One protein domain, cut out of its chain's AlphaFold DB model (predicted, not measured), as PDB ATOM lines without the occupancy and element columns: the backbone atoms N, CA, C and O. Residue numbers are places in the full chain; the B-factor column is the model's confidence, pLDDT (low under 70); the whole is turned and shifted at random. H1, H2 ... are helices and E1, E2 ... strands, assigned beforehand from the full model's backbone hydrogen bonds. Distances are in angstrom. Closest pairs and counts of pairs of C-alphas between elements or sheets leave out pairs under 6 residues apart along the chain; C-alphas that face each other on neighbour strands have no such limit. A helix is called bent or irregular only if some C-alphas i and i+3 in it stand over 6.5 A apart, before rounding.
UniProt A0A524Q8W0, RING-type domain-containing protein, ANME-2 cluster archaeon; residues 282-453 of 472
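This is residues 282 to 453 of the 472 residues of the protein "RING-type domain-containing protein" of ANME-2 cluster archaeon (UniProt A0A524Q8W0). The domain is a long rod built along one 65.0 A helix, H4, with H3 and then H2 following each other along one side of it and H5 folding back along another side over the later part of H4. A small hairpin of strands, E1 and E2, packs on H5 with E1 and has E2 toward H2, while the short H1 and the long unnamed stretch of residues 287 to 314 make the end of the rod where H4 ends. The printed part has 172 residues, with five named helices and then two named strands, H1 H2 H3 H4 H5 E1 E2; the two strands form an antiparallel sheet, and the class is mostly helix. The whole is only just extended, close to loose, with a radius of gyration of the C-alphas of 23.6 A, and it spans 85 by 28 by 24 A.

H1 is residues 282 to 286, 6.1 A long, beginning at C-alpha 282 (133.427, 158.562, 228.560). H2 is residues 315 to 338, 32.9 A, with a kink of 35 degrees near residue 330; it is irregular, but only just, with C-alphas 332 and 335 6.51 A apart. H3 is residues 347 to 354, 10.7 A. H4, residues 360 to 404, begins at C-alpha 360 (147.040, 108.616, 193.481). H5 is residues 412 to 437, 38.6 A. E1 is residues 441 to 444, 10.6 A, and E2 is residues 450 to 453, 9.3 A, ending at C-alpha 453 (134.594, 143.989, 194.987).

H4 is the hub and touches four helices. H4 and H5, a helical hairpin, touch at a shallow tilt of 6 degrees, opposite ways; their closest C-alphas are those of Val 383 and Cys 426, 6.0 A apart. With residues 377 to 395 alone H4 touches H2, closest at the C-alphas of Asn 377 and Phe 338, 5.0 A, at a shallow tilt of 25 degrees, opposite ways. H3 and H4, also a helical hairpin, touch through residues 360 to 367 of H4 alone; the closest C-alphas are those of Tyr 353 and Phe 363, 6.8 A. H1 touches residues 399 to 403 of H4 alone, closest at the C-alphas of Ala 283 and Lys 403, 4.7 A. H2 and H5 are near each other, and H3 and H5 are apart. In the hairpin of E1 and E2, N 443 and O 451 are within hydrogen-bond range at 2.9 A, as are N 451 and O 443 at 3.0 A. The closest C-alphas of H5 and E1 are those of Ser 434 and Gln 441, 4.9 A. Every O i to N i+4 pair is within hydrogen-bond range in H1, H3 and H4, against 14 of 20 in H2 and 18 of 22 in H5.

The two C-alphas farthest apart, those of Ile 301 and Asn 356, are 85.1 A apart. The printed part has no cut, and the link from H1 to H2, 28 residues, is long. The mean pLDDT of the printed part is 85.7, and residues 294 to 317 and 342 to 343 are under 70.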
ATOM      1  N   ASN A 282     132.911 158.084 227.279       83.94
ATOM      2  CA  ASN A 282     133.427 158.562 228.560       83.94
ATOM      3  C   ASN A 282     134.669 159.460 228.408       83.94
ATOM      4  O   ASN A 282     134.828 160.384 229.205       83.94
ATOM      5  N   ALA A 283     135.519 159.245 227.397       86.38
ATOM      6  CA  ALA A 283     136.632 160.147 227.087       86.38
ATOM      7  C   ALA A 283     136.123 161.537 226.655       86.38
ATOM      8  O   ALA A 283     136.509 162.539 227.256       86.38
ATOM      9  N   ILE A 284     135.164 161.588 225.717       83.88
ATOM     10  CA  ILE A 284     134.499 162.830 225.266       83.88
ATOM     11  C   ILE A 284     133.956 163.641 226.452       83.88
ATOM     12  O   ILE A 284     134.174 164.851 226.527       83.88
ATOM     13  N   LEU A 285     133.260 162.985 227.387       80.81
ATOM     14  CA  LEU A 285     132.654 163.653 228.543       80.81
ATOM     15  C   LEU A 285     133.699 164.123 229.569       80.81
ATOM     16  O   LEU A 285     133.569 165.227 230.096       80.81
ATOM     17  N   ARG A 286     134.759 163.338 229.820       80.19
ATOM     18  CA  ARG A 286     135.839 163.708 230.757       80.19
ATOM     19  C   ARG A 286     136.674 164.889 230.260       80.19
ATOM     20  O   ARG A 286     136.863 165.836 231.017       80.19
ATOM     21  N   GLY A 287     137.098 164.875 228.993       77.88
ATOM     22  CA  GLY A 287     137.813 165.993 228.357       77.88
ATOM     23  C   GLY A 287     136.922 167.197 228.006       77.88
ATOM     24  O   GLY A 287     137.399 168.195 227.465       77.88
ATOM     25  N   LYS A 288     135.620 167.126 228.327       81.62
ATOM     26  CA  LYS A 288     134.601 168.160 228.073       81.62
ATOM     27  C   LYS A 288     134.519 168.575 226.597       81.62
ATOM     28  O   LYS A 288     134.301 169.744 226.271       81.62
ATOM     29  N   HIS A 289     134.658 167.603 225.695       81.69
ATOM     30  CA  HIS A 289     134.747 167.792 224.244       81.69
ATOM     31  C   HIS A 289     133.394 168.144 223.607       81.69
ATOM     32  O   HIS A 289     132.784 167.346 222.889       81.69
ATOM     33  N   LYS A 290     132.926 169.381 223.842       77.25
ATOM     34  CA  LYS A 290     131.658 169.939 223.324       77.25
ATOM     35  C   LYS A 290     131.479 169.725 221.816       77.25
ATOM     36  O   LYS A 290     130.347 169.621 221.344       77.25
ATOM     37  N   ARG A 291     132.573 169.636 221.047       78.88
ATOM     38  CA  ARG A 291     132.521 169.486 219.586       78.88
ATOM     39  C   ARG A 291     131.808 168.214 219.114       78.88
ATOM     40  O   ARG A 291     131.173 168.287 218.063       78.88
ATOM     41  N   PHE A 292     131.781 167.134 219.901       79.06
ATOM     42  CA  PHE A 292     131.108 165.869 219.548       79.06
ATOM     43  C   PHE A 292     129.660 165.735 220.045       79.06
ATOM     44  O   PHE A 292     128.961 164.817 219.615       79.06
ATOM     45  N   LEU A 293     129.190 166.618 220.932       76.12
ATOM     46  CA  LEU A 293     127.861 166.515 221.545       76.12
ATOM     47  C   LEU A 293     126.803 167.282 220.743       76.12
ATOM     48  O   LEU A 293     127.037 168.414 220.314       76.12
ATOM     49  N   ASN A 294     125.609 166.706 220.600       67.06
ATOM     50  CA  ASN A 294     124.416 167.488 220.277       67.06
ATOM     51  C   ASN A 294     123.975 168.265 221.531       67.06
ATOM     52  O   ASN A 294     124.175 167.810 222.660       67.06
ATOM     53  N   TYR A 295     123.378 169.442 221.340       59.59
ATOM     54  CA  TYR A 295     123.005 170.347 222.433       59.59
ATOM     55  C   TYR A 295     122.015 169.690 223.413       59.59
ATOM     56  O   TYR A 295     121.046 169.066 222.980       59.59
ATOM     57  N   CYS A 296     122.247 169.820 224.724       52.22
ATOM     58  CA  CYS A 296     121.475 169.118 225.757       52.22
ATOM     59  C   CYS A 296     121.028 170.055 226.891       52.22
ATOM     60  O   CYS A 296     121.854 170.553 227.645       52.22
ATOM     61  N   ASN A 297     119.704 170.194 227.024       50.09
ATOM     62  CA  ASN A 297     118.952 170.896 228.074       50.09
ATOM     63  C   ASN A 297     119.294 172.395 228.316       50.09
ATOM     64  O   ASN A 297     120.211 172.703 229.085       50.09
ATOM     65  N   PRO A 298     118.490 173.341 227.777       49.00
ATOM     66  CA  PRO A 298     118.678 174.778 228.002       49.00
ATOM     67  C   PRO A 298     118.368 175.245 229.439       49.00
ATOM     68  O   PRO A 298     118.659 176.390 229.765       49.00
ATOM     69  N   ASN A 299     117.810 174.393 230.309       50.38
ATOM     70  CA  ASN A 299     117.462 174.754 231.691       50.38
ATOM     71  C   ASN A 299     118.618 174.550 232.698       50.38
ATOM     72  O   ASN A 299     118.386 174.549 233.906       50.38
ATOM     73  N   SER A 300     119.853 174.344 232.229       53.81
ATOM     74  CA  SER A 300     121.045 174.292 233.090       53.81
ATOM     75  C   SER A 300     121.676 175.683 233.217       53.81
ATOM     76  O   SER A 300     121.842 176.380 232.219       53.81
ATOM     77  N   ILE A 301     122.040 176.095 234.437       49.66
ATOM     78  CA  ILE A 301     122.502 177.471 234.726       49.66
ATOM     79  C   ILE A 301     123.827 177.805 234.004       49.66
ATOM     80  O   ILE A 301     124.010 178.940 233.574       49.66
ATOM     81  N   ASP A 302     124.687 176.806 233.765       50.22
ATOM     82  CA  ASP A 302     125.917 176.918 232.954       50.22
ATOM     83  C   ASP A 302     125.739 176.471 231.479       50.22
ATOM     84  O   ASP A 302     126.711 176.312 230.732       50.22
ATOM     85  N   GLY A 303     124.504 176.202 231.038       53.12
ATOM     86  CA  GLY A 303     124.155 175.829 229.659       53.12
ATOM     87  C   GLY A 303     124.649 174.461 229.157       53.12
ATOM     88  O   GLY A 303     124.391 174.124 228.002       53.12
ATOM     89  N   TYR A 304     125.366 173.682 229.978       52.88
ATOM     90  CA  TYR A 304     125.785 172.299 229.705       52.88
ATOM     91  C   TYR A 304     125.756 171.459 230.996       52.88
ATOM     92  O   TYR A 304     126.683 171.527 231.806       52.88
ATOM     93  N   ASP A 305     124.738 170.610 231.164       56.72
ATOM     94  CA  ASP A 305     124.734 169.566 232.201       56.72
ATOM     95  C   ASP A 305     125.574 168.357 231.758       56.72
ATOM     96  O   ASP A 305     125.101 167.499 231.017       56.72
ATOM     97  N   TRP A 306     126.815 168.281 232.241       54.78
ATOM     98  CA  TRP A 306     127.754 167.180 231.977       54.78
ATOM     99  C   TRP A 306     127.432 165.872 232.717       54.78
ATOM    100  O   TRP A 306     128.114 164.869 232.505       54.78
ATOM    101  N   THR A 307     126.434 165.867 233.605       52.50
ATOM    102  CA  THR A 307     125.998 164.672 234.346       52.50
ATOM    103  C   THR A 307     124.847 163.936 233.654       52.50
ATOM    104  O   THR A 307     124.532 162.795 234.006       52.50
ATOM    105  N   ALA A 308     124.259 164.538 232.615       52.38
ATOM    106  CA  ALA A 308     123.176 163.961 231.836       52.38
ATOM    107  C   ALA A 308     123.604 162.662 231.123       52.38
ATOM    108  O   ALA A 308     124.289 162.656 230.099       52.38
ATOM    109  N   ARG A 309     123.085 161.526 231.604       48.44
ATOM    110  CA  ARG A 309     123.345 160.163 231.084       48.44
ATOM    111  C   ARG A 309     122.988 159.958 229.595       48.44
ATOM    112  O   ARG A 309     123.291 158.911 229.017       48.44
ATOM    113  N   GLN A 310     122.341 160.942 228.966       50.91
ATOM    114  CA  GLN A 310     121.632 160.835 227.690       50.91
ATOM    115  C   GLN A 310     122.037 161.893 226.640       50.91
ATOM    116  O   GLN A 310     121.261 162.183 225.733       50.91
ATOM    117  N   HIS A 311     123.263 162.433 226.697       55.00
ATOM    118  CA  HIS A 311     123.813 163.167 225.549       55.00
ATOM    119  C   HIS A 311     123.806 162.295 224.284       55.00
ATOM    120  O   HIS A 311     124.351 161.181 224.309       55.00
ATOM    121  N   SER A 312     123.236 162.812 223.191       60.19
ATOM    122  CA  SER A 312     123.368 162.233 221.850       60.19
ATOM    123  C   SER A 312     124.583 162.825 221.126       60.19
ATOM    124  O   SER A 312     124.978 163.969 221.362       60.19
ATOM    125  N   LEU A 313     125.205 162.019 220.267       64.06
ATOM    126  CA  LEU A 313     126.460 162.349 219.591       64.06
ATOM    127  C   LEU A 313     126.216 162.879 218.171       64.06
ATOM    128  O   LEU A 313     125.248 162.498 217.504       64.06
ATOM    129  N   LYS A 314     127.108 163.756 217.700       67.81
ATOM    130  CA  LYS A 314     127.148 164.204 216.300       67.81
ATOM    131  C   LYS A 314     127.619 163.083 215.375       67.81
ATOM    132  O   LYS A 314     128.339 162.177 215.788       67.81
ATOM    133  N   VAL A 315     127.282 163.214 214.090       64.44
ATOM    134  CA  VAL A 315     127.578 162.241 213.022       64.44
ATOM    135  C   VAL A 315     129.040 161.766 213.028       64.44
ATOM    136  O   VAL A 315     129.276 160.562 212.973       64.44
ATOM    137  N   ASN A 316     130.017 162.665 213.193       63.19
ATOM    138  CA  ASN A 316     131.448 162.324 213.210       63.19
ATOM    139  C   ASN A 316     131.812 161.295 214.303       63.19
ATOM    140  O   ASN A 316     132.635 160.415 214.073       63.19
ATOM    141  N   ALA A 317     131.167 161.362 215.473       67.31
ATOM    142  CA  ALA A 317     131.379 160.412 216.567       67.31
ATOM    143  C   ALA A 317     130.602 159.091 216.372       67.31
ATOM    144  O   ALA A 317     130.996 158.062 216.922       67.31
ATOM    145  N   ASN A 318     129.550 159.083 215.545       71.44
ATOM    146  CA  ASN A 318     128.890 157.845 215.116       71.44
ATOM    147  C   ASN A 318     129.748 157.074 214.096       71.44
ATOM    148  O   ASN A 318     129.751 155.848 214.127       71.44
ATOM    149  N   GLY A 319     130.533 157.766 213.260       82.88
ATOM    150  CA  GLY A 319     131.460 157.132 212.310       82.88
ATOM    151  C   GLY A 319     132.473 156.198 212.985       82.88
ATOM    152  O   GLY A 319     132.654 155.065 212.544       82.88
ATOM    153  N   LEU A 320     133.057 156.612 214.119       87.88
ATOM    154  CA  LEU A 320     133.930 155.734 214.908       87.88
ATOM    155  C   LEU A 320     133.160 154.556 215.540       87.88
ATOM    156  O   LEU A 320     133.708 153.461 215.655       87.88
ATOM    157  N   SER A 321     131.885 154.747 215.908       86.69
ATOM    158  CA  SER A 321     131.017 153.658 216.389       86.69
ATOM    159  C   SER A 321     130.858 152.563 215.334       86.69
ATOM    160  O   SER A 321     131.010 151.381 215.645       86.69
ATOM    161  N   ASP A 322     130.606 152.950 214.080       89.25
ATOM    162  CA  ASP A 322     130.512 152.011 212.963       89.25
ATOM    163  C   ASP A 322     131.838 151.276 212.749       89.25
ATOM    164  O   ASP A 322     131.833 150.047 212.708       89.25
ATOM    165  N   ILE A 323     132.970 151.993 212.691       92.88
ATOM    166  CA  ILE A 323     134.303 151.388 212.518       92.88
ATOM    167  C   ILE A 323     134.581 150.352 213.619       92.88
ATOM    168  O   ILE A 323     134.876 149.203 213.301       92.88
ATOM    169  N   ILE A 324     134.399 150.698 214.901       92.94
ATOM    170  CA  ILE A 324     134.589 149.760 216.026       92.94
ATOM    171  C   ILE A 324     133.715 148.509 215.845       92.94
ATOM    172  O   ILE A 324     134.200 147.381 215.955       92.94
ATOM    173  N   ARG A 325     132.427 148.685 215.521       91.94
ATOM    174  CA  ARG A 325     131.479 147.569 215.358       91.94
ATOM    175  C   ARG A 325     131.802 146.693 214.147       91.94
ATOM    176  O   ARG A 325     131.585 145.483 214.214       91.94
ATOM    177  N   ARG A 326     132.320 147.263 213.056       94.19
ATOM    178  CA  ARG A 326     132.741 146.506 211.868       94.19
ATOM    179  C   ARG A 326     134.072 145.796 212.065       94.19
ATOM    180  O   ARG A 326     134.190 144.666 211.611       94.19
ATOM    181  N   THR A 327     135.009 146.358 212.820       94.25
ATOM    182  CA  THR A 327     136.252 145.659 213.177       94.25
ATOM    183  C   THR A 327     135.985 144.444 214.064       94.25
ATOM    184  O   THR A 327     136.476 143.361 213.759       94.25
ATOM    185  N   ILE A 328     135.116 144.572 215.076       93.44
ATOM    186  CA  ILE A 328     134.667 143.438 215.910       93.44
ATOM    187  C   ILE A 328     133.963 142.366 215.057       93.44
ATOM    188  O   ILE A 328     134.177 141.170 215.247       93.44
ATOM    189  N   HIS A 329     133.140 142.774 214.083       94.06
ATOM    190  CA  HIS A 329     132.513 141.852 213.127       94.06
ATOM    191  C   HIS A 329     133.554 141.150 212.238       94.06
ATOM    192  O   HIS A 329     133.503 139.932 212.076       94.06
ATOM    193  N   ASN A 330     134.534 141.880 211.701       93.88
ATOM    194  CA  ASN A 330     135.596 141.309 210.873       93.88
ATOM    195  C   ASN A 330     136.439 140.290 211.652       93.88
ATOM    196  O   ASN A 330     136.741 139.224 211.128       93.88
ATOM    197  N   GLU A 331     136.782 140.590 212.905       92.25
ATOM    198  CA  GLU A 331     137.539 139.706 213.794       92.25
ATOM    199  C   GLU A 331     136.768 138.427 214.158       92.25
ATOM    200  O   GLU A 331     137.325 137.329 214.102       92.25
ATOM    201  N   ARG A 332     135.485 138.560 214.520       91.69
ATOM    202  CA  ARG A 332     134.702 137.473 215.137       91.69
ATOM    203  C   ARG A 332     133.810 136.699 214.166       91.69
ATOM    204  O   ARG A 332     133.408 135.588 214.498       91.69
ATOM    205  N   ILE A 333     133.502 137.253 212.990       93.50
ATOM    206  CA  ILE A 333     132.603 136.654 211.986       93.50
ATOM    207  C   ILE A 333     133.306 136.424 210.642       93.50
ATOM    208  O   ILE A 333     133.171 135.342 210.074       93.50
ATOM    209  N   GLU A 334     134.076 137.388 210.126       93.06
ATOM    210  CA  GLU A 334     134.715 137.238 208.804       93.06
ATOM    211  C   GLU A 334     136.015 136.426 208.857       93.06
ATOM    212  O   GLU A 334     136.158 135.427 208.154       93.06
ATOM    213  N   LEU A 335     136.958 136.801 209.725       91.19
ATOM    214  CA  LEU A 335     138.270 136.160 209.851       91.19
ATOM    215  C   LEU A 335     138.173 134.636 210.102       91.19
ATOM    216  O   LEU A 335     138.922 133.904 209.447       91.19
ATOM    217  N   PRO A 336     137.253 134.102 210.938       91.56
ATOM    218  CA  PRO A 336     137.092 132.658 211.120       91.56
ATOM    219  C   PRO A 336     136.729 131.886 209.844       91.56
ATOM    220  O   PRO A 336     137.172 130.751 209.700       91.56
ATOM    221  N   GLN A 337     136.010 132.488 208.885       89.94
ATOM    222  CA  GLN A 337     135.678 131.842 207.600       89.94
ATOM    223  C   GLN A 337     136.920 131.586 206.729       89.94
ATOM    224  O   GLN A 337     136.910 130.729 205.839       89.94
ATOM    225  N   PHE A 338     137.997 132.340 206.972       89.69
ATOM    226  CA  PHE A 338     139.261 132.202 206.261       89.69
ATOM    227  C   PHE A 338     140.289 131.347 207.010       89.69
ATOM    228  O   PHE A 338     141.200 130.841 206.355       89.69
ATOM    229  N   ARG A 339     140.130 131.107 208.321       82.81
ATOM    230  CA  ARG A 339     141.055 130.258 209.095       82.81
ATOM    231  C   ARG A 339     141.159 128.860 208.481       82.81
ATOM    232  O   ARG A 339     140.194 128.313 207.947       82.81
ATOM    233  N   THR A 340     142.350 128.276 208.559       76.38
ATOM    234  CA  THR A 340     142.609 126.911 208.096       76.38
ATOM    235  C   THR A 340     143.053 126.056 209.261       76.38
ATOM    236  O   THR A 340     144.070 126.369 209.878       76.38
ATOM    237  N   ASP A 341     142.335 124.969 209.532       76.25
ATOM    238  CA  ASP A 341     142.849 123.956 210.442       76.25
ATOM    239  C   ASP A 341     144.059 123.259 209.798       76.25
ATOM    240  O   ASP A 341     144.014 122.853 208.632       76.25
ATOM    241  N   TYR A 342     145.162 123.202 210.542       68.69
ATOM    242  CA  TYR A 342     146.415 122.573 210.126       68.69
ATOM    243  C   TYR A 342     146.576 121.151 210.684       68.69
ATOM    244  O   TYR A 342     147.381 120.394 210.149       68.69
ATOM    245  N   LEU A 343     145.824 120.788 211.728       67.06
ATOM    246  CA  LEU A 343     145.826 119.464 212.351       67.06
ATOM    247  C   LEU A 343     144.979 118.496 211.515       67.06
ATOM    248  O   LEU A 343     145.445 117.422 211.145       67.06
ATOM    249  N   GLU A 344     143.774 118.924 211.125       74.06
ATOM    250  CA  GLU A 344     142.873 118.146 210.262       74.06
ATOM    251  C   GLU A 344     143.219 118.261 208.761       74.06
ATOM    252  O   GLU A 344     142.561 117.641 207.914       74.06
ATOM    253  N   LYS A 345     144.256 119.036 208.391       81.94
ATOM    254  CA  LYS A 345     144.642 119.281 206.990       81.94
ATOM    255  C   LYS A 345     144.810 117.952 206.245       81.94
ATOM    256  O   LYS A 345     145.625 117.108 206.617       81.94
ATOM    257  N   ASN A 346     144.018 117.797 205.182       91.31
ATOM    258  CA  ASN A 346     143.977 116.634 204.289       91.31
ATOM    259  C   ASN A 346     143.731 115.265 204.967       91.31
ATOM    260  O   ASN A 346     143.801 114.247 204.281       91.31
ATOM    261  N   GLN A 347     143.369 115.206 206.255       92.38
ATOM    262  CA  GLN A 347     143.166 113.950 206.992       92.38
ATOM    263  C   GLN A 347     142.129 113.036 206.324       92.38
ATOM    264  O   GLN A 347     142.393 111.855 206.114       92.38
ATOM    265  N   GLU A 348     140.983 113.589 205.926       92.44
ATOM    266  CA  GLU A 348     139.932 112.841 205.228       92.44
ATOM    267  C   GLU A 348     140.386 112.354 203.837       92.44
ATOM    268  O   GLU A 348     140.030 111.254 203.429       92.44
ATOM    269  N   LEU A 349     141.254 113.098 203.138       95.06
ATOM    270  CA  LEU A 349     141.840 112.632 201.873       95.06
ATOM    271  C   LEU A 349     142.826 111.474 202.096       95.06
ATOM    272  O   LEU A 349     142.833 110.523 201.318       95.06
ATOM    273  N   ARG A 350     143.624 111.513 203.177       95.00
ATOM    274  CA  ARG A 350     144.498 110.394 203.579       95.00
ATOM    275  C   ARG A 350     143.682 109.147 203.942       95.00
ATOM    276  O   ARG A 350     144.082 108.044 203.580       95.00
ATOM    277  N   VAL A 351     142.530 109.316 204.604       93.94
ATOM    278  CA  VAL A 351     141.568 108.230 204.877       93.94
ATOM    279  C   VAL A 351     141.018 107.650 203.572       93.94
ATOM    280  O   VAL A 351     141.103 106.441 203.377       93.94
ATOM    281  N   GLN A 352     140.521 108.488 202.659       94.69
ATOM    282  CA  GLN A 352     139.970 108.049 201.372       94.69
ATOM    283  C   GLN A 352     141.009 107.301 200.521       94.69
ATOM    284  O   GLN A 352     140.705 106.238 199.983       94.69
ATOM    285  N   TYR A 353     142.251 107.793 200.453       96.12
ATOM    286  CA  TYR A 353     143.343 107.126 199.736       96.12
ATOM    287  C   TYR A 353     143.679 105.750 200.345       96.12
ATOM    288  O   TYR A 353     143.733 104.756 199.626       96.12
ATOM    289  N   LEU A 354     143.810 105.648 201.674       94.25
ATOM    290  CA  LEU A 354     144.073 104.370 202.359       94.25
ATOM    291  C   LEU A 354     142.905 103.371 202.276       94.25
ATOM    292  O   LEU A 354     143.134 102.162 202.260       94.25
ATOM    293  N   CYS A 355     141.663 103.851 202.189       91.94
ATOM    294  CA  CYS A 355     140.495 103.017 201.905       91.94
ATOM    295  C   CYS A 355     140.408 102.564 200.431       91.94
ATOM    296  O   CYS A 355     139.571 101.717 200.121       91.94
ATOM    297  N   ASN A 356     141.254 103.085 199.532       93.94
ATOM    298  CA  ASN A 356     141.139 102.960 198.070       93.94
ATOM    299  C   ASN A 356     139.834 103.572 197.504       93.94
ATOM    300  O   ASN A 356     139.324 103.131 196.477       93.94
ATOM    301  N   GLU A 357     139.289 104.594 198.175       94.94
ATOM    302  CA  GLU A 357     138.146 105.395 197.702       94.94
ATOM    303  C   GLU A 357     138.571 106.416 196.620       94.94
ATOM    304  O   GLU A 357     137.736 106.850 195.827       94.94
ATOM    305  N   ILE A 358     139.863 106.777 196.562       97.12
ATOM    306  CA  ILE A 358     140.485 107.627 195.529       97.12
ATOM    307  C   ILE A 358     141.854 107.077 195.098       97.12
ATOM    308  O   ILE A 358     142.573 106.485 195.901       97.12
ATOM    309  N   ASP A 359     142.227 107.308 193.837       97.19
ATOM    310  CA  ASP A 359     143.545 106.976 193.276       97.19
ATOM    311  C   ASP A 359     144.629 108.039 193.583       97.19
ATOM    312  O   ASP A 359     144.355 109.097 194.156       97.19
ATOM    313  N   GLU A 360     145.883 107.749 193.210       95.94
ATOM    314  CA  GLU A 360     147.040 108.616 193.481       95.94
ATOM    315  C   GLU A 360     146.992 109.959 192.732       95.94
ATOM    316  O   GLU A 360     147.289 110.992 193.335       95.94
ATOM    317  N   ASP A 361     146.578 109.980 191.461       95.94
ATOM    318  CA  ASP A 361     146.491 111.213 190.663       95.94
ATOM    319  C   ASP A 361     145.386 112.133 191.208       95.94
ATOM    320  O   ASP A 361     145.580 113.340 191.389       95.94
ATOM    321  N   THR A 362     144.237 111.550 191.552       96.44
ATOM    322  CA  THR A 362     143.124 112.223 192.226       96.44
ATOM    323  C   THR A 362     143.566 112.788 193.576       96.44
ATOM    324  O   THR A 362     143.302 113.958 193.870       96.44
ATOM    325  N   PHE A 363     144.284 112.009 194.389       96.38
ATOM    326  CA  PHE A 363     144.796 112.449 195.687       96.38
ATOM    327  C   PHE A 363     145.806 113.605 195.543       96.38
ATOM    328  O   PHE A 363     145.626 114.642 196.187       96.38
ATOM    329  N   LYS A 364     146.777 113.502 194.622       96.25
ATOM    330  CA  LYS A 364     147.723 114.575 194.241       96.25
ATOM    331  C   LYS A 364     147.007 115.885 193.890       96.25
ATOM    332  O   LYS A 364     147.287 116.935 194.479       96.25
ATOM    333  N   ILE A 365     146.027 115.819 192.985       94.88
ATOM    334  CA  ILE A 365     145.244 116.981 192.532       94.88
ATOM    335  C   ILE A 365     144.439 117.602 193.685       94.88
ATOM    336  O   ILE A 365     144.381 118.831 193.813       94.88
ATOM    337  N   LEU A 366     143.807 116.786 194.537       95.81
ATOM    338  CA  LEU A 366     142.997 117.268 195.662       95.81
ATOM    339  C   LEU A 366     143.853 117.908 196.764       95.81
ATOM    340  O   LEU A 366     143.505 118.988 197.249       95.81
ATOM    341  N   VAL A 367     144.996 117.308 197.103       95.19
ATOM    342  CA  VAL A 367     145.958 117.848 198.073       95.19
ATOM    343  C   VAL A 367     146.514 119.196 197.601       95.19
ATOM    344  O   VAL A 367     146.497 120.164 198.369       95.19
ATOM    345  N   GLN A 368     146.925 119.325 196.333       93.56
ATOM    346  CA  GLN A 368     147.441 120.598 195.807       93.56
ATOM    347  C   GLN A 368     146.357 121.677 195.701       93.56
ATOM    348  O   GLN A 368     146.594 122.841 196.047       93.56
ATOM    349  N   ARG A 369     145.138 121.296 195.295       92.75
ATOM    350  CA  ARG A 369     143.961 122.176 195.305       92.75
ATOM    351  C   ARG A 369     143.676 122.701 196.712       92.75
ATOM    352  O   ARG A 369     143.384 123.894 196.858       92.75
ATOM    353  N   ASN A 370     143.771 121.843 197.726       93.00
ATOM    354  CA  ASN A 370     143.626 122.237 199.121       93.00
ATOM    355  C   ASN A 370     144.760 123.170 199.550       93.00
ATOM    356  O   ASN A 370     144.460 124.251 200.044       93.00
ATOM    357  N   ASP A 371     146.036 122.859 199.302       91.69
ATOM    358  CA  ASP A 371     147.141 123.755 199.685       91.69
ATOM    359  C   ASP A 371     147.013 125.148 199.041       91.69
ATOM    360  O   ASP A 371     147.098 126.171 199.724       91.69
ATOM    361  N   LYS A 372     146.659 125.209 197.749       90.94
ATOM    362  CA  LYS A 372     146.358 126.471 197.053       90.94
ATOM    363  C   LYS A 372     145.176 127.222 197.683       90.94
ATOM    364  O   LYS A 372     145.222 128.452 197.755       90.94
ATOM    365  N   LYS A 373     144.122 126.521 198.127       92.00
ATOM    366  CA  LYS A 373     142.999 127.116 198.876       92.00
ATOM    367  C   LYS A 373     143.482 127.659 200.222       92.00
ATOM    368  O   LYS A 373     143.147 128.796 200.544       92.00
ATOM    369  N   HIS A 374     144.264 126.877 200.968       91.19
ATOM    370  CA  HIS A 374     144.744 127.212 202.307       91.19
ATOM    371  C   HIS A 374     145.691 128.414 202.292       91.19
ATOM    372  O   HIS A 374     145.404 129.392 202.972       91.19
ATOM    373  N   ARG A 375     146.740 128.426 201.452       89.88
ATOM    374  CA  ARG A 375     147.656 129.581 201.325       89.88
ATOM    375  C   ARG A 375     146.903 130.883 201.005       89.88
ATOM    376  O   ARG A 375     147.053 131.864 201.723       89.88
ATOM    377  N   LYS A 376     145.989 130.855 200.022       93.19
ATOM    378  CA  LYS A 376     145.103 131.988 199.681       93.19
ATOM    379  C   LYS A 376     144.233 132.437 200.861       93.19
ATOM    380  O   LYS A 376     143.985 133.623 201.031       93.19
ATOM    381  N   ASN A 377     143.696 131.491 201.627       92.81
ATOM    382  CA  ASN A 377     142.880 131.771 202.809       92.81
ATOM    383  C   ASN A 377     143.718 132.431 203.918       92.81
ATOM    384  O   ASN A 377     143.278 133.412 204.505       92.81
ATOM    385  N   ASN A 378     144.942 131.950 204.137       90.00
ATOM    386  CA  ASN A 378     145.845 132.456 205.167       90.00
ATOM    387  C   ASN A 378     146.387 133.855 204.843       90.00
ATOM    388  O   ASN A 378     146.409 134.701 205.731       90.00
ATOM    389  N   GLU A 379     146.704 134.146 203.576       92.00
ATOM    390  CA  GLU A 379     147.016 135.515 203.129       92.00
ATOM    391  C   GLU A 379     145.831 136.474 203.387       92.00
ATOM    392  O   GLU A 379     146.026 137.578 203.890       92.00
ATOM    393  N   ILE A 380     144.582 136.042 203.144       94.62
ATOM    394  CA  ILE A 380     143.380 136.841 203.466       94.62
ATOM    395  C   ILE A 380     143.223 137.033 204.985       94.62
ATOM    396  O   ILE A 380     142.992 138.159 205.425       94.62
ATOM    397  N   CYS A 381     143.391 135.978 205.794       93.56
ATOM    398  CA  CYS A 381     143.395 136.081 207.260       93.56
ATOM    399  C   CYS A 381     144.424 137.097 207.765       93.56
ATOM    400  O   CYS A 381     144.101 137.882 208.651       93.56
ATOM    401  N   GLN A 382     145.638 137.095 207.208       89.94
ATOM    402  CA  GLN A 382     146.709 138.009 207.607       89.94
ATOM    403  C   GLN A 382     146.345 139.471 207.324       89.94
ATOM    404  O   GLN A 382     146.507 140.304 208.212       89.94
ATOM    405  N   VAL A 383     145.774 139.787 206.154       94.56
ATOM    406  CA  VAL A 383     145.316 141.158 205.850       94.56
ATOM    407  C   VAL A 383     144.177 141.587 206.777       94.56
ATOM    408  O   VAL A 383     144.211 142.699 207.302       94.56
ATOM    409  N   ILE A 384     143.194 140.714 207.041       93.75
ATOM    410  CA  ILE A 384     142.117 141.041 207.990       93.75
ATOM    411  C   ILE A 384     142.705 141.270 209.391       93.75
ATOM    412  O   ILE A 384     142.372 142.271 210.018       93.75
ATOM    413  N   GLN A 385     143.623 140.415 209.856       91.94
ATOM    414  CA  GLN A 385     144.262 140.556 211.168       91.94
ATOM    415  C   GLN A 385     145.061 141.860 211.285       91.94
ATOM    416  O   GLN A 385     144.934 142.549 212.293       91.94
ATOM    417  N   VAL A 386     145.830 142.236 210.257       88.69
ATOM    418  CA  VAL A 386     146.532 143.531 210.205       88.69
ATOM    419  C   VAL A 386     145.535 144.690 210.265       88.69
ATOM    420  O   VAL A 386     145.744 145.615 211.048       88.69
ATOM    421  N   SER A 387     144.419 144.620 209.526       94.88
ATOM    422  CA  SER A 387     143.371 145.650 209.588       94.88
ATOM    423  C   SER A 387     142.751 145.765 210.987       94.88
ATOM    424  O   SER A 387     142.566 146.874 211.482       94.88
ATOM    425  N   VAL A 388     142.501 144.636 211.663       93.00
ATOM    426  CA  VAL A 388     141.937 144.591 213.020       93.00
ATOM    427  C   VAL A 388     142.913 145.182 214.031       93.00
ATOM    428  O   VAL A 388     142.530 146.070 214.790       93.00
ATOM    429  N   THR A 389     144.177 144.760 214.009       89.19
ATOM    430  CA  THR A 389     145.208 145.250 214.932       89.19
ATOM    431  C   THR A 389     145.471 146.749 214.745       89.19
ATOM    432  O   THR A 389     145.475 147.487 215.728       89.19
ATOM    433  N   ALA A 390     145.615 147.226 213.504       90.88
ATOM    434  CA  ALA A 390     145.858 148.643 213.224       90.88
ATOM    435  C   ALA A 390     144.650 149.531 213.574       90.88
ATOM    436  O   ALA A 390     144.816 150.584 214.185       90.88
ATOM    437  N   VAL A 391     143.420 149.099 213.267       94.56
ATOM    438  CA  VAL A 391     142.214 149.837 213.683       94.56
ATOM    439  C   VAL A 391     142.070 149.852 215.205       94.56
ATOM    440  O   VAL A 391     141.673 150.872 215.762       94.56
ATOM    441  N   THR A 392     142.423 148.762 215.889       92.88
ATOM    442  CA  THR A 392     142.390 148.678 217.358       92.88
ATOM    443  C   THR A 392     143.355 149.670 218.010       92.88
ATOM    444  O   THR A 392     142.955 150.377 218.936       92.88
ATOM    445  N   ASP A 393     144.584 149.784 217.496       91.44
ATOM    446  CA  ASP A 393     145.561 150.791 217.938       91.44
ATOM    447  C   ASP A 393     145.027 152.222 217.763       91.44
ATOM    448  O   ASP A 393     144.947 152.974 218.735       91.44
ATOM    449  N   ILE A 394     144.569 152.581 216.556       93.81
ATOM    450  CA  ILE A 394     144.040 153.924 216.266       93.81
ATOM    451  C   ILE A 394     142.820 154.235 217.154       93.81
ATOM    452  O   ILE A 394     142.732 155.327 217.719       93.81
ATOM    453  N   VAL A 395     141.904 153.277 217.357       93.88
ATOM    454  CA  VAL A 395     140.758 153.420 218.277       93.88
ATOM    455  C   VAL A 395     141.227 153.725 219.702       93.88
ATOM    456  O   VAL A 395     140.719 154.664 220.318       93.88
ATOM    457  N   PHE A 396     142.199 152.983 220.241       92.75
ATOM    458  CA  PHE A 396     142.682 153.234 221.600       92.75
ATOM    459  C   PHE A 396     143.497 154.531 221.716       92.75
ATOM    460  O   PHE A 396     143.338 155.236 222.715       92.75
ATOM    461  N   ARG A 397     144.264 154.917 220.689       93.00
ATOM    462  CA  ARG A 397     144.953 156.220 220.605       93.00
ATOM    463  C   ARG A 397     143.973 157.393 220.559       93.00
ATOM    464  O   ARG A 397     144.194 158.378 221.258       93.00
ATOM    465  N   ILE A 398     142.858 157.277 219.830       92.69
ATOM    466  CA  ILE A 398     141.759 158.262 219.856       92.69
ATOM    467  C   ILE A 398     141.148 158.354 221.260       92.69
ATOM    468  O   ILE A 398     140.963 159.450 221.793       92.69
ATOM    469  N   ILE A 399     140.844 157.208 221.877       90.94
ATOM    470  CA  ILE A 399     140.247 157.145 223.217       90.94
ATOM    471  C   ILE A 399     141.184 157.736 224.277       90.94
ATOM    472  O   ILE A 399     140.701 158.355 225.224       90.94
ATOM    473  N   ASP A 400     142.499 157.553 224.155       90.19
ATOM    474  CA  ASP A 400     143.468 158.129 225.085       90.19
ATOM    475  C   ASP A 400     143.702 159.625 224.846       90.19
ATOM    476  O   ASP A 400     143.600 160.416 225.785       90.19
ATOM    477  N   ASN A 401     143.877 160.047 223.589       92.88
ATOM    478  CA  ASN A 401     143.992 161.463 223.251       92.88
ATOM    479  C   ASN A 401     142.785 162.270 223.763       92.88
ATOM    480  O   ASN A 401     142.971 163.306 224.392       92.88
ATOM    481  N   LEU A 402     141.556 161.765 223.612       89.75
ATOM    482  CA  LEU A 402     140.358 162.446 224.120       89.75
ATOM    483  C   LEU A 402     140.241 162.475 225.656       89.75
ATOM    484  O   LEU A 402     139.544 163.343 226.180       89.75
ATOM    485  N   LYS A 403     140.905 161.576 226.399       87.31
ATOM    486  CA  LYS A 403     140.998 161.687 227.871       87.31
ATOM    487  C   LYS A 403     141.976 162.781 228.298       87.31
ATOM    488  O   LYS A 403     141.757 163.396 229.337       87.31
ATOM    489  N   ASN A 404     143.048 162.960 227.525       87.81
ATOM    490  CA  ASN A 404     144.241 163.705 227.928       87.81
ATOM    491  C   ASN A 404     144.335 165.111 227.290       87.81
ATOM    492  O   ASN A 404     145.027 165.970 227.828       87.81
ATOM    493  N   SER A 405     143.611 165.371 226.194       87.56
ATOM    494  CA  SER A 405     143.455 166.690 225.551       87.56
ATOM    495  C   SER A 405     142.196 167.431 226.021       87.56
ATOM    496  O   SER A 405     141.186 166.816 226.374       87.56
ATOM    497  N   VAL A 406     142.222 168.766 225.938       81.88
ATOM    498  CA  VAL A 406     141.052 169.644 226.135       81.88
ATOM    499  C   VAL A 406     140.307 169.919 224.822       81.88
ATOM    500  O   VAL A 406     140.851 169.748 223.732       81.88
ATOM    501  N   CYS A 407     139.045 170.347 224.923       77.44
ATOM    502  CA  CYS A 407     138.156 170.591 223.781       77.44
ATOM    503  C   CYS A 407     138.730 171.582 222.752       77.44
ATOM    504  O   CYS A 407     138.709 172.790 222.989       77.44
ATOM    505  N   GLY A 408     139.121 171.079 221.575       75.81
ATOM    506  CA  GLY A 408     139.691 171.879 220.482       75.81
ATOM    507  C   GLY A 408     141.214 171.778 220.340       75.81
ATOM    508  O   GLY A 408     141.744 172.235 219.334       75.81
ATOM    509  N   GLU A 409     141.895 171.134 221.291       85.56
ATOM    510  CA  GLU A 409     143.314 170.743 221.208       85.56
ATOM    511  C   GLU A 409     143.473 169.223 220.975       85.56
ATOM    512  O   GLU A 409     144.570 168.667 221.055       85.56
ATOM    513  N   ASP A 410     142.366 168.518 220.725       90.38
ATOM    514  CA  ASP A 410     142.331 167.076 220.502       90.38
ATOM    515  C   ASP A 410     142.612 166.696 219.038       90.38
ATOM    516  O   ASP A 410     142.046 167.254 218.097       90.38
ATOM    517  N   LYS A 411     143.461 165.682 218.848       91.12
ATOM    518  CA  LYS A 411     143.948 165.181 217.550       91.12
ATOM    519  C   LYS A 411     142.956 164.238 216.853       91.12
ATOM    520  O   LYS A 411     143.352 163.455 215.995       91.12
ATOM    521  N   PHE A 412     141.669 164.267 217.209       90.38
ATOM    522  CA  PHE A 412     140.678 163.312 216.695       90.38
ATOM    523  C   PHE A 412     140.635 163.266 215.160       90.38
ATOM    524  O   PHE A 412     140.650 162.179 214.598       90.38
ATOM    525  N   ASP A 413     140.623 164.411 214.471       89.19
ATOM    526  CA  ASP A 413     140.494 164.439 213.004       89.19
ATOM    527  C   ASP A 413     141.779 163.972 212.283       89.19
ATOM    528  O   ASP A 413     141.702 163.366 211.216       89.19
ATOM    529  N   GLU A 414     142.949 164.180 212.900       92.12
ATOM    530  CA  GLU A 414     144.248 163.643 212.461       92.12
ATOM    531  C   GLU A 414     144.249 162.111 212.576       92.12
ATOM    532  O   GLU A 414     144.424 161.415 211.577       92.12
ATOM    533  N   LEU A 415     143.930 161.580 213.762       92.62
ATOM    534  CA  LEU A 415     143.878 160.138 214.032       92.62
ATOM    535  C   LEU A 415     142.783 159.419 213.216       92.62
ATOM    536  O   LEU A 415     142.992 158.306 212.743       92.62
ATOM    537  N   MET A 416     141.629 160.057 212.990       91.31
ATOM    538  CA  MET A 416     140.572 159.530 212.113       91.31
ATOM    539  C   MET A 416     141.020 159.429 210.646       91.31
ATOM    540  O   MET A 416     140.458 158.624 209.901       91.31
ATOM    541  N   SER A 417     142.006 160.221 210.210       92.19
ATOM    542  CA  SER A 417     142.512 160.159 208.832       92.19
ATOM    543  C   SER A 417     143.396 158.930 208.577       92.19
ATOM    544  O   SER A 417     143.362 158.383 207.472       92.19
ATOM    545  N   GLU A 418     144.092 158.422 209.605       95.19
ATOM    546  CA  GLU A 418     144.961 157.232 209.524       95.19
ATOM    547  C   GLU A 418     144.204 155.977 209.060       95.19
ATOM    548  O   GLU A 418     144.758 155.125 208.361       95.19
ATOM    549  N   PHE A 419     142.906 155.891 209.375       94.94
ATOM    550  CA  PHE A 419     142.033 154.812 208.922       94.94
ATOM    551  C   PHE A 419     142.007 154.650 207.392       94.94
ATOM    552  O   PHE A 419     141.941 153.518 206.906       94.94
ATOM    553  N   ASN A 420     142.106 155.737 206.616       94.00
ATOM    554  CA  ASN A 420     142.148 155.637 205.154       94.00
ATOM    555  C   ASN A 420     143.423 154.927 204.677       94.00
ATOM    556  O   ASN A 420     143.331 154.026 203.845       94.00
ATOM    557  N   GLY A 421     144.576 155.240 205.279       93.88
ATOM    558  CA  GLY A 421     145.849 154.583 204.975       93.88
ATOM    559  C   GLY A 421     145.827 153.082 205.279       93.88
ATOM    560  O   GLY A 421     146.200 152.276 204.428       93.88
ATOM    561  N   VAL A 422     145.298 152.682 206.446       94.75
ATOM    562  CA  VAL A 422     145.119 151.257 206.802       94.75
ATOM    563  C   VAL A 422     144.226 150.542 205.784       94.75
ATOM    564  O   VAL A 422     144.554 149.447 205.318       94.75
ATOM    565  N   ARG A 423     143.100 151.162 205.414       96.00
ATOM    566  CA  ARG A 423     142.139 150.628 204.440       96.00
ATOM    567  C   ARG A 423     142.761 150.467 203.051       96.00
ATOM    568  O   ARG A 423     142.579 149.426 202.425       96.00
ATOM    569  N   GLU A 424     143.468 151.480 202.562       95.44
ATOM    570  CA  GLU A 424     144.073 151.497 201.226       95.44
ATOM    571  C   GLU A 424     145.213 150.481 201.112       95.44
ATOM    572  O   GLU A 424     145.209 149.675 200.179       95.44
ATOM    573  N   TYR A 425     146.082 150.404 202.124       95.19
ATOM    574  CA  TYR A 425     147.101 149.362 202.252       95.19
ATOM    575  C   TYR A 425     146.496 147.947 202.195       95.19
ATOM    576  O   TYR A 425     146.908 147.117 201.382       95.19
ATOM    577  N   CYS A 426     145.457 147.674 202.994       96.25
ATOM    578  CA  CYS A 426     144.787 146.369 202.985       96.25
ATOM    579  C   CYS A 426     144.114 146.059 201.634       96.25
ATOM    580  O   CYS A 426     144.155 144.921 201.163       96.25
ATOM    581  N   ASN A 427     143.513 147.062 200.987       96.00
ATOM    582  CA  ASN A 427     142.832 146.906 199.701       96.00
ATOM    583  C   ASN A 427     143.796 146.589 198.548       96.00
ATOM    584  O   ASN A 427     143.467 145.749 197.704       96.00
ATOM    585  N   GLU A 428     144.991 147.183 198.527       93.94
ATOM    586  CA  GLU A 428     146.027 146.833 197.549       93.94
ATOM    587  C   GLU A 428     146.556 145.405 197.761       93.94
ATOM    588  O   GLU A 428     146.712 144.663 196.789       93.94
ATOM    589  N   ILE A 429     146.701 144.935 199.008       93.75
ATOM    590  CA  ILE A 429     147.065 143.528 199.251       93.75
ATOM    591  C   ILE A 429     145.929 142.579 198.825       93.75
ATOM    592  O   ILE A 429     146.191 141.577 198.160       93.75
ATOM    593  N   PHE A 430     144.652 142.883 199.098       95.50
ATOM    594  CA  PHE A 430     143.535 142.052 198.607       95.50
ATOM    595  C   PHE A 430     143.450 142.002 197.068       95.50
ATOM    596  O   PHE A 430     143.105 140.962 196.492       95.50
ATOM    597  N   LYS A 431     143.783 143.105 196.388       93.88
ATOM    598  CA  LYS A 431     143.923 143.211 194.925       93.88
ATOM    599  C   LYS A 431     145.084 142.352 194.408       93.88
ATOM    600  O   LYS A 431     144.911 141.642 193.414       93.88
ATOM    601  N   ASP A 432     146.217 142.325 195.106       92.44
ATOM    602  CA  ASP A 432     147.349 141.458 194.769       92.44
ATOM    603  C   ASP A 432     147.084 139.970 195.058       92.44
ATOM    604  O   ASP A 432     147.454 139.133 194.236       92.44
ATOM    605  N   ILE A 433     146.363 139.606 196.126       94.00
ATOM    606  CA  ILE A 433     145.904 138.223 196.379       94.00
ATOM    607  C   ILE A 433     144.939 137.773 195.262       94.00
ATOM    608  O   ILE A 433     145.097 136.693 194.678       94.00
ATOM    609  N   SER A 434     143.967 138.626 194.915       94.19
ATOM    610  CA  SER A 434     143.037 138.433 193.789       94.19
ATOM    611  C   SER A 434     143.779 138.200 192.473       94.19
ATOM    612  O   SER A 434     143.436 137.283 191.714       94.19
ATOM    613  N   PHE A 435     144.836 138.977 192.217       91.44
ATOM    614  CA  PHE A 435     145.716 138.772 191.077       91.44
ATOM    615  C   PHE A 435     146.479 137.445 191.189       91.44
ATOM    616  O   PHE A 435     146.316 136.596 190.316       91.44
ATOM    617  N   ALA A 436     147.248 137.217 192.259       91.00
ATOM    618  CA  ALA A 436     148.108 136.051 192.470       91.00
ATOM    619  C   ALA A 436     147.364 134.716 192.290       91.00
ATOM    620  O   ALA A 436     147.806 133.845 191.528       91.00
ATOM    621  N   TYR A 437     146.195 134.567 192.915       91.56
ATOM    622  CA  TYR A 437     145.412 133.327 192.869       91.56
ATOM    623  C   TYR A 437     144.372 133.279 191.747       91.56
ATOM    624  O   TYR A 437     143.959 132.183 191.356       91.56
ATOM    625  N   GLY A 438     143.961 134.433 191.212       88.88
ATOM    626  CA  GLY A 438     142.852 134.563 190.262       88.88
ATOM    627  C   GLY A 438     141.455 134.531 190.903       88.88
ATOM    628  O   GLY A 438     140.465 134.578 190.174       88.88
ATOM    629  N   CYS A 439     141.355 134.466 192.234       90.06
ATOM    630  CA  CYS A 439     140.101 134.356 192.994       90.06
ATOM    631  C   CYS A 439     139.270 135.653 192.991       90.06
ATOM    632  O   CYS A 439     139.638 136.622 192.338       90.06
ATOM    633  N   VAL A 440     138.137 135.684 193.698       91.81
ATOM    634  CA  VAL A 440     137.376 136.925 193.955       91.81
ATOM    635  C   VAL A 440     138.273 137.955 194.659       91.81
ATOM    636  O   VAL A 440     139.136 137.575 195.453       91.81
ATOM    637  N   GLN A 441     138.078 139.241 194.354       93.88
ATOM    638  CA  GLN A 441     138.725 140.343 195.064       93.88
ATOM    639  C   GLN A 441     137.893 140.730 196.280       93.88
ATOM    640  O   GLN A 441     136.685 140.926 196.156       93.88
ATOM    641  N   TYR A 442     138.546 140.853 197.430       95.00
ATOM    642  CA  TYR A 442     137.958 141.433 198.633       95.00
ATOM    643  C   TYR A 442     138.365 142.902 198.768       95.00
ATOM    644  O   TYR A 442     139.291 143.364 198.101       95.00
ATOM    645  N   GLY A 443     137.666 143.632 199.627       95.44
ATOM    646  CA  GLY A 443     138.041 144.982 200.018       95.44
ATOM    647  C   GLY A 443     137.215 145.494 201.192       95.44
ATOM    648  O   GLY A 443     136.099 145.031 201.436       95.44
ATOM    649  N   LEU A 444     137.790 146.457 201.901       95.94
ATOM    650  CA  LEU A 444     137.205 147.217 202.997       95.94
ATOM    651  C   LEU A 444     136.673 148.550 202.451       95.94
ATOM    652  O   LEU A 444     137.374 149.243 201.709       95.94
ATOM    653  N   ASN A 445     135.437 148.915 202.807       93.56
ATOM    654  CA  ASN A 445     134.909 150.262 202.550       93.56
ATOM    655  C   ASN A 445     135.333 151.261 203.649       93.56
ATOM    656  O   ASN A 445     136.079 150.926 204.563       93.56
ATOM    657  N   ASP A 446     134.821 152.488 203.576       90.06
ATOM    658  CA  ASP A 446     135.023 153.586 204.537       90.06
ATOM    659  C   ASP A 446     134.613 153.233 205.983       90.06
ATOM    660  O   ASP A 446     135.136 153.797 206.936       90.06
ATOM    661  N   GLN A 447     133.701 152.268 206.156       89.75
ATOM    662  CA  GLN A 447     133.267 151.730 207.453       89.75
ATOM    663  C   GLN A 447     133.963 150.402 207.809       89.75
ATOM    664  O   GLN A 447     133.501 149.706 208.705       89.75
ATOM    665  N   PHE A 448     135.023 149.992 207.101       94.62
ATOM    666  CA  PHE A 448     135.702 148.697 207.276       94.62
ATOM    667  C   PHE A 448     134.802 147.461 207.088       94.62
ATOM    668  O   PHE A 448     135.113 146.378 207.571       94.62
ATOM    669  N   ILE A 449     133.705 147.567 206.334       94.38
ATOM    670  CA  ILE A 449     132.917 146.400 205.922       94.38
ATOM    671  C   ILE A 449     133.723 145.620 204.882       94.38
ATOM    672  O   ILE A 449     133.915 146.106 203.763       94.38
ATOM    673  N   LEU A 450     134.164 144.411 205.241       94.88
ATOM    674  CA  LEU A 450     134.748 143.467 204.294       94.88
ATOM    675  C   LEU A 450     133.666 142.981 203.321       94.88
ATOM    676  O   LEU A 450     132.593 142.539 203.728       94.88
ATOM    677  N   ARG A 451     133.944 143.057 202.020       93.06
ATOM    678  CA  ARG A 451     133.044 142.575 200.964       93.06
ATOM    679  C   ARG A 451     133.816 142.140 199.727       93.06
ATOM    680  O   ARG A 451     134.978 142.503 199.555       93.06
ATOM    681  N   SER A 452     133.164 141.386 198.847       92.00
ATOM    682  CA  SER A 452     133.645 141.214 197.479       92.00
ATOM    683  C   SER A 452     133.543 142.536 196.708       92.00
ATOM    684  O   SER A 452     132.600 143.308 196.887       92.00
ATOM    685  N   VAL A 453     134.526 142.801 195.849       90.56
ATOM    686  CA  VAL A 453     134.594 143.989 194.987       90.56
ATOM    687  C   VAL A 453     134.746 143.544 193.533       90.56
ATOM    688  O   VAL A 453     135.365 142.513 193.249       90.56
TER     689      VAL A 453